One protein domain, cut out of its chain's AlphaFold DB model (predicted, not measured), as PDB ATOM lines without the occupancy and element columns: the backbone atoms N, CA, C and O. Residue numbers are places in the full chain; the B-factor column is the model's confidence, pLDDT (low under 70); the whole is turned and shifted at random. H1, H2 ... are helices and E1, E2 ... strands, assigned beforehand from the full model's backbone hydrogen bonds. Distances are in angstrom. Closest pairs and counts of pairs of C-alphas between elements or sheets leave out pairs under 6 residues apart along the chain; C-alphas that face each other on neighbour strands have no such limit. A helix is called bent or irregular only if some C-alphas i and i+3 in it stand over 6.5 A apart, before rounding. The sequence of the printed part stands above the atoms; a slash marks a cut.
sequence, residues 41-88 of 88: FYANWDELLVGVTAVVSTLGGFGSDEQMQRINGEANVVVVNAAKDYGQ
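AT A GLANCE: This is residues 41 to 88 of the 88 residues of an uncharacterized protein of Capsicum chinense (UniProt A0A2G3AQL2). From its first residue the printed part passes through a short helix, H1, then folds round into an extended stretch that holds strand E1 and runs along one long helix, H2, in the opposite direction. H2 makes most of the length of this narrow rod, and H1 sits near its last residues. The printed part has 48 residues with two named helices and one named strand, in the order H1, E1, H2; the class is mostly helix. It is only just loose, close to compact, with a radius of gyration of the C-alphas of 11.9 A and spans of 36 by 18 by 12 A.

HOW THE PARTS SIT: H1, residues 45 to 48, and E1, residues 52 to 56, are apart. E1 pairs with no named strand. H2, residues 65 to 86, has 4 pairs of C-alphas within 8 A of E1, the closest being those of Val 55 and Ala 83, 6.4 A apart. H1 and H2 only just touch, with 3 pairs of C-alphas within 8 A, and H2 does so with residues 82 to 86 alone; the closest C-alphas are those of Asp 46 and Tyr 86, 5.6 A apart. In H2, 16 of 18 O i to N i+4 pairs are within hydrogen-bond range; H1 is too short for such a pair, and its one O i to N i+3 pair is within range.

IN THESE COORDINATES: H1 begins at C-alpha 45, (21.838, -32.963, 41.222). E1 measures 11.0 A from its first to its last C-alpha. H2 measures 30.2 A, from C-alpha 65 at (15.588, -57.291, 31.061) to C-alpha 86 at (16.763, -30.631, 45.226). H2 is neither bent nor irregular, but only just: C-alphas 72 and 75 are 6.5 A apart.

THE WHOLE: The two C-alphas farthest apart are those of Gly 51 and Ser 64, at 36.8 A. The link from H1 to E1 is tight, and that from E1 to H2, 8 residues, is short. The printed part has no cut. Its mean pLDDT is 85.9, and residue 88, the chain's last, is under 70.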
ATOM      1  N   PHE A  41      23.153 -41.785  37.216       85.69
ATOM      2  CA  PHE A  41      23.389 -42.437  38.504       85.69
ATOM      3  C   PHE A  41      24.425 -41.706  39.366       85.69
ATOM      4  O   PHE A  41      24.518 -41.978  40.562       85.69
ATOM      5  N   TYR A  42      25.187 -40.779  38.778       84.94
ATOM      6  CA  TYR A  42      26.305 -40.092  39.435       84.94
ATOM      7  C   TYR A  42      26.312 -38.576  39.189       84.94
ATOM      8  O   TYR A  42      27.331 -37.915  39.387       84.94
ATOM      9  N   ALA A  43      25.198 -38.017  38.715       83.31
ATOM     10  CA  ALA A  43      25.072 -36.591  38.457       83.31
ATOM     11  C   ALA A  43      25.065 -35.777  39.762       83.31
ATOM     12  O   ALA A  43      24.526 -36.211  40.780       83.31
ATOM     13  N   ASN A  44      25.631 -34.569  39.705       87.56
ATOM     14  CA  ASN A  44      25.593 -33.613  40.809       87.56
ATOM     15  C   ASN A  44      24.262 -32.841  40.780       87.56
ATOM     16  O   ASN A  44      24.140 -31.802  40.130       87.56
ATOM     17  N   TRP A  45      23.221 -33.429  41.368       85.88
ATOM     18  CA  TRP A  45      21.838 -32.963  41.222       85.88
ATOM     19  C   TRP A  45      21.560 -31.598  41.861       85.88
ATOM     20  O   TRP A  45      20.748 -30.845  41.331       85.88
ATOM     21  N   ASP A  46      22.245 -31.264  42.952       88.25
ATOM     22  CA  ASP A  46      22.129 -29.982  43.652       88.25
ATOM     23  C   ASP A  46      22.603 -28.800  42.798       88.25
ATOM     24  O   ASP A  46      22.000 -27.735  42.843       88.25
ATOM     25  N   GLU A  47      23.634 -28.997  41.977       85.00
ATOM     26  CA  GLU A  47      24.112 -28.022  40.995       85.00
ATOM     27  C   GLU A  47      23.183 -27.947  39.776       85.00
ATOM     28  O   GLU A  47      22.882 -26.861  39.279       85.00
ATOM     29  N   LEU A  48      22.708 -29.101  39.292       79.44
ATOM     30  CA  LEU A  48      21.879 -29.179  38.085       79.44
ATOM     31  C   LEU A  48      20.473 -28.608  38.273       79.44
ATOM     32  O   LEU A  48      19.868 -28.161  37.297       79.44
ATOM     33  N   LEU A  49      19.941 -28.660  39.495       81.19
ATOM     34  CA  LEU A  49      18.549 -28.313  39.781       81.19
ATOM     35  C   LEU A  49      18.368 -26.918  40.400       81.19
ATOM     36  O   LEU A  49      17.243 -26.523  40.706       81.19
ATOM     37  N   VAL A  50      19.434 -26.115  40.503       81.25
ATOM     38  CA  VAL A  50      19.327 -24.728  40.983       81.25
ATOM     39  C   VAL A  50      18.417 -23.901  40.070       81.25
ATOM     40  O   VAL A  50      18.690 -23.715  38.885       81.25
ATOM     41  N   GLY A  51      17.345 -23.348  40.642       76.44
ATOM     42  CA  GLY A  51      16.393 -22.492  39.927       76.44
ATOM     43  C   GLY A  51      15.462 -23.245  38.973       76.44
ATOM     44  O   GLY A  51      14.777 -22.617  38.163       76.44
ATOM     45  N   VAL A  52      15.441 -24.575  39.044       77.06
ATOM     46  CA  VAL A  52      14.582 -25.441  38.238       77.06
ATOM     47  C   VAL A  52      13.220 -25.578  38.900       77.06
ATOM     48  O   VAL A  52      13.126 -25.937  40.066       77.06
ATOM     49  N   THR A  53      12.161 -25.337  38.133       80.19
ATOM     50  CA  THR A  53      10.762 -25.413  38.573       80.19
ATOM     51  C   THR A  53      10.047 -26.675  38.096       80.19
ATOM     52  O   THR A  53       8.974 -26.998  38.595       80.19
ATOM     53  N   ALA A  54      10.588 -27.378  37.096       80.06
ATOM     54  CA  ALA A  54      10.057 -28.669  36.666       80.06
ATOM     55  C   ALA A  54      11.126 -29.542  36.005       80.06
ATOM     56  O   ALA A  54      11.992 -29.049  35.276       80.06
ATOM     57  N   VAL A  55      11.000 -30.853  36.220       82.00
ATOM     58  CA  VAL A  55      11.857 -31.890  35.640       82.00
ATOM     59  C   VAL A  55      10.986 -32.887  34.886       82.00
ATOM     60  O   VAL A  55      10.036 -33.439  35.439       82.00
ATOM     61  N   VAL A  56      11.326 -33.142  33.623       83.25
ATOM     62  CA  VAL A  56      10.702 -34.194  32.811       83.25
ATOM     63  C   VAL A  56      11.766 -35.218  32.444       83.25
ATOM     64  O   VAL A  56      12.682 -34.912  31.681       83.25
ATOM     65  N   SER A  57      11.633 -36.436  32.971       85.06
ATOM     66  CA  SER A  57      12.504 -37.566  32.645       85.06
ATOM     67  C   SER A  57      11.804 -38.496  31.665       85.06
ATOM     68  O   SER A  57      10.679 -38.924  31.916       85.06
ATOM     69  N   THR A  58      12.454 -38.807  30.546       84.19
ATOM     70  CA  THR A  58      11.900 -39.716  29.527       84.19
ATOM     71  C   THR A  58      12.806 -40.932  29.273       84.19
ATOM     72  O   THR A  58      12.784 -41.483  28.174       84.19
ATOM     73  N   LEU A  59      13.674 -41.289  30.246       85.75
ATOM     74  CA  LEU A  59      14.853 -42.144  30.012       85.75
ATOM     75  C   LEU A  59      14.405 -43.517  29.528       85.75
ATOM     76  O   LEU A  59      13.545 -44.135  30.159       85.75
ATOM     77  N   GLY A  60      14.957 -43.951  28.393       83.94
ATOM     78  CA  GLY A  60      14.460 -45.118  27.681       83.94
ATOM     79  C   GLY A  60      15.507 -45.808  26.809       83.94
ATOM     80  O   GLY A  60      16.217 -45.154  26.051       83.94
ATOM     81  N   GLY A  61      15.577 -47.137  26.867       83.69
ATOM     82  CA  GLY A  61      16.454 -47.962  26.036       83.69
ATOM     83  C   GLY A  61      15.995 -49.418  25.943       83.69
ATOM     84  O   GLY A  61      15.201 -49.897  26.755       83.69
ATOM     85  N   PHE A  62      16.509 -50.128  24.936       83.69
ATOM     86  CA  PHE A  62      16.253 -51.554  24.705       83.69
ATOM     87  C   PHE A  62      17.516 -52.384  24.975       83.69
ATOM     88  O   PHE A  62      18.623 -51.929  24.690       83.69
ATOM     89  N   GLY A  63      17.349 -53.604  25.489       85.81
ATOM     90  CA  GLY A  63      18.447 -54.492  25.875       85.81
ATOM     91  C   GLY A  63      17.941 -55.750  26.584       85.81
ATOM     92  O   GLY A  63      16.798 -56.152  26.374       85.81
ATOM     93  N   SER A  64      18.775 -56.359  27.427       89.31
ATOM     94  CA  SER A  64      18.324 -57.393  28.369       89.31
ATOM     95  C   SER A  64      17.299 -56.832  29.360       89.31
ATOM     96  O   SER A  64      17.221 -55.619  29.561       89.31
ATOM     97  N   ASP A  65      16.551 -57.705  30.032       91.25
ATOM     98  CA  ASP A  65      15.588 -57.291  31.061       91.25
ATOM     99  C   ASP A  65      16.247 -56.457  32.165       91.25
ATOM    100  O   ASP A  65      15.693 -55.448  32.589       91.25
ATOM    101  N   GLU A  66      17.467 -56.814  32.575       90.81
ATOM    102  CA  GLU A  66      18.248 -56.043  33.549       90.81
ATOM    103  C   GLU A  66      18.606 -54.647  33.017       90.81
ATOM    104  O   GLU A  66      18.448 -53.648  33.719       90.81
ATOM    105  N   GLN A  67      19.037 -54.555  31.754       86.12
ATOM    106  CA  GLN A  67      19.348 -53.271  31.125       86.12
ATOM    107  C   GLN A  67      18.099 -52.395  31.020       86.12
ATOM    108  O   GLN A  67      18.150 -51.217  31.370       86.12
ATOM    109  N   MET A  68      16.978 -52.969  30.577       88.31
ATOM    110  CA  MET A  68      15.705 -52.267  30.443       88.31
ATOM    111  C   MET A  68      15.148 -51.836  31.802       88.31
ATOM    112  O   MET A  68      14.727 -50.692  31.935       88.31
ATOM    113  N   GLN A  69      15.193 -52.693  32.824       91.25
ATOM    114  CA  GLN A  69      14.779 -52.348  34.187       91.25
ATOM    115  C   GLN A  69      15.597 -51.173  34.732       91.25
ATOM    116  O   GLN A  69      15.039 -50.227  35.293       91.25
ATOM    117  N   ARG A  70      16.913 -51.199  34.506       89.75
ATOM    118  CA  ARG A  70      17.820 -50.148  34.959       89.75
ATOM    119  C   ARG A  70      17.576 -48.813  34.251       89.75
ATOM    120  O   ARG A  70      17.468 -47.787  34.918       89.75
ATOM    121  N   ILE A  71      17.479 -48.796  32.918       88.75
ATOM    122  CA  ILE A  71      17.360 -47.536  32.158       88.75
ATOM    123  C   ILE A  71      15.927 -46.994  32.088       88.75
ATOM    124  O   ILE A  71      15.737 -45.786  32.187       88.75
ATOM    125  N   ASN A  72      14.917 -47.859  31.966       88.00
ATOM    126  CA  ASN A  72      13.517 -47.442  31.840       88.00
ATOM    127  C   ASN A  72      12.860 -47.236  33.214       88.00
ATOM    128  O   ASN A  72      11.963 -46.405  33.352       88.00
ATOM    129  N   GLY A  73      13.288 -47.994  34.229       90.88
ATOM    130  CA  GLY A  73      12.731 -47.952  35.581       90.88
ATOM    131  C   GLY A  73      13.587 -47.132  36.537       90.88
ATOM    132  O   GLY A  73      13.236 -46.007  36.894       90.88
ATOM    133  N   GLU A  74      14.717 -47.701  36.958       93.94
ATOM    134  CA  GLU A  74      15.534 -47.157  38.054       93.94
ATOM    135  C   GLU A  74      16.042 -45.745  37.762       93.94
ATOM    136  O   GLU A  74      15.932 -44.864  38.615       93.94
ATOM    137  N   ALA A  75      16.535 -45.497  36.548       90.56
ATOM    138  CA  ALA A  75      17.044 -44.186  36.168       90.56
ATOM    139  C   ALA A  75      15.974 -43.083  36.282       90.56
ATOM    140  O   ALA A  75      16.252 -42.011  36.814       90.56
ATOM    141  N   ASN A  76      14.733 -43.345  35.855       90.06
ATOM    142  CA  ASN A  76      13.642 -42.371  35.982       90.06
ATOM    143  C   ASN A  76      13.265 -42.122  37.453       90.06
ATOM    144  O   ASN A  76      12.989 -40.982  37.824       90.06
ATOM    145  N   VAL A  77      13.313 -43.152  38.305       93.81
ATOM    146  CA  VAL A  77      13.103 -43.004  39.757       93.81
ATOM    147  C   VAL A  77      14.194 -42.135  40.389       93.81
ATOM    148  O   VAL A  77      13.872 -41.265  41.195       93.81
ATOM    149  N   VAL A  78      15.462 -42.310  39.995       92.88
ATOM    150  CA  VAL A  78      16.574 -41.454  40.452       92.88
ATOM    151  C   VAL A  78      16.318 -39.990  40.092       92.88
ATOM    152  O   VAL A  78      16.410 -39.137  40.971       92.88
ATOM    153  N   VAL A  79      15.934 -39.696  38.843       88.88
ATOM    154  CA  VAL A  79      15.669 -38.316  38.397       88.88
ATOM    155  C   VAL A  79      14.513 -37.681  39.173       88.88
ATOM    156  O   VAL A  79      14.618 -36.536  39.604       88.88
ATOM    157  N   VAL A  80      13.410 -38.410  39.375       89.88
ATOM    158  CA  VAL A  80      12.239 -37.884  40.097       89.88
ATOM    159  C   VAL A  80      12.546 -37.671  41.581       89.88
ATOM    160  O   VAL A  80      12.127 -36.664  42.148       89.88
ATOM    161  N   ASN A  81      13.305 -38.572  42.207       93.25
ATOM    162  CA  ASN A  81      13.734 -38.392  43.593       93.25
ATOM    163  C   ASN A  81      14.689 -37.202  43.729       93.25
ATOM    164  O   ASN A  81      14.490 -36.374  44.608       93.25
ATOM    165  N   ALA A  82      15.647 -37.039  42.812       90.31
ATOM    166  CA  ALA A  82      16.510 -35.863  42.790       90.31
ATOM    167  C   ALA A  82      15.704 -34.563  42.618       90.31
ATOM    168  O   ALA A  82      15.935 -33.593  43.330       90.31
ATOM    169  N   ALA A  83      14.711 -34.548  41.726       88.56
ATOM    170  CA  ALA A  83      13.820 -33.400  41.563       88.56
ATOM    171  C   ALA A  83      13.035 -33.078  42.843       88.56
ATOM    172  O   ALA A  83      12.848 -31.912  43.167       88.56
ATOM    173  N   LYS A  84      12.596 -34.100  43.583       89.31
ATOM    174  CA  LYS A  84      11.926 -33.928  44.876       89.31
ATOM    175  C   LYS A  84      12.869 -33.385  45.954       89.31
ATOM    176  O   LYS A  84      12.442 -32.562  46.757       89.31
ATOM    177  N   ASP A  85      14.103 -33.874  45.997       91.19
ATOM    178  CA  ASP A  85      15.050 -33.570  47.073       91.19
ATOM    179  C   ASP A  85      15.778 -32.229  46.858       91.19
ATOM    180  O   ASP A  85      16.126 -31.561  47.831       91.19
ATOM    181  N   TYR A  86      15.987 -31.824  45.599       85.44
ATOM    182  CA  TYR A  86      16.763 -30.631  45.226       85.44
ATOM    183  C   TYR A  86      15.966 -29.570  44.450       85.44
ATOM    184  O   TYR A  86      16.461 -28.456  44.271       85.44
ATOM    185  N   GLY A  87      14.763 -29.889  43.968       72.19
ATOM    186  CA  GLY A  87      13.870 -28.907  43.350       72.19
ATOM    187  C   GLY A  87      13.343 -27.899  44.375       72.19
ATOM    188  O   GLY A  87      13.141 -28.245  45.540       72.19
ATOM    189  N   GLN A  88      13.147 -26.649  43.940       63.28
ATOM    190  CA  GLN A  88      12.663 -25.536  44.771       63.28
ATOM    191  C   GLN A  88      11.164 -25.287  44.609       63.28
ATOM    192  O   GLN A  88      10.667 -25.385  43.463       63.28
TER     193      GLN A  88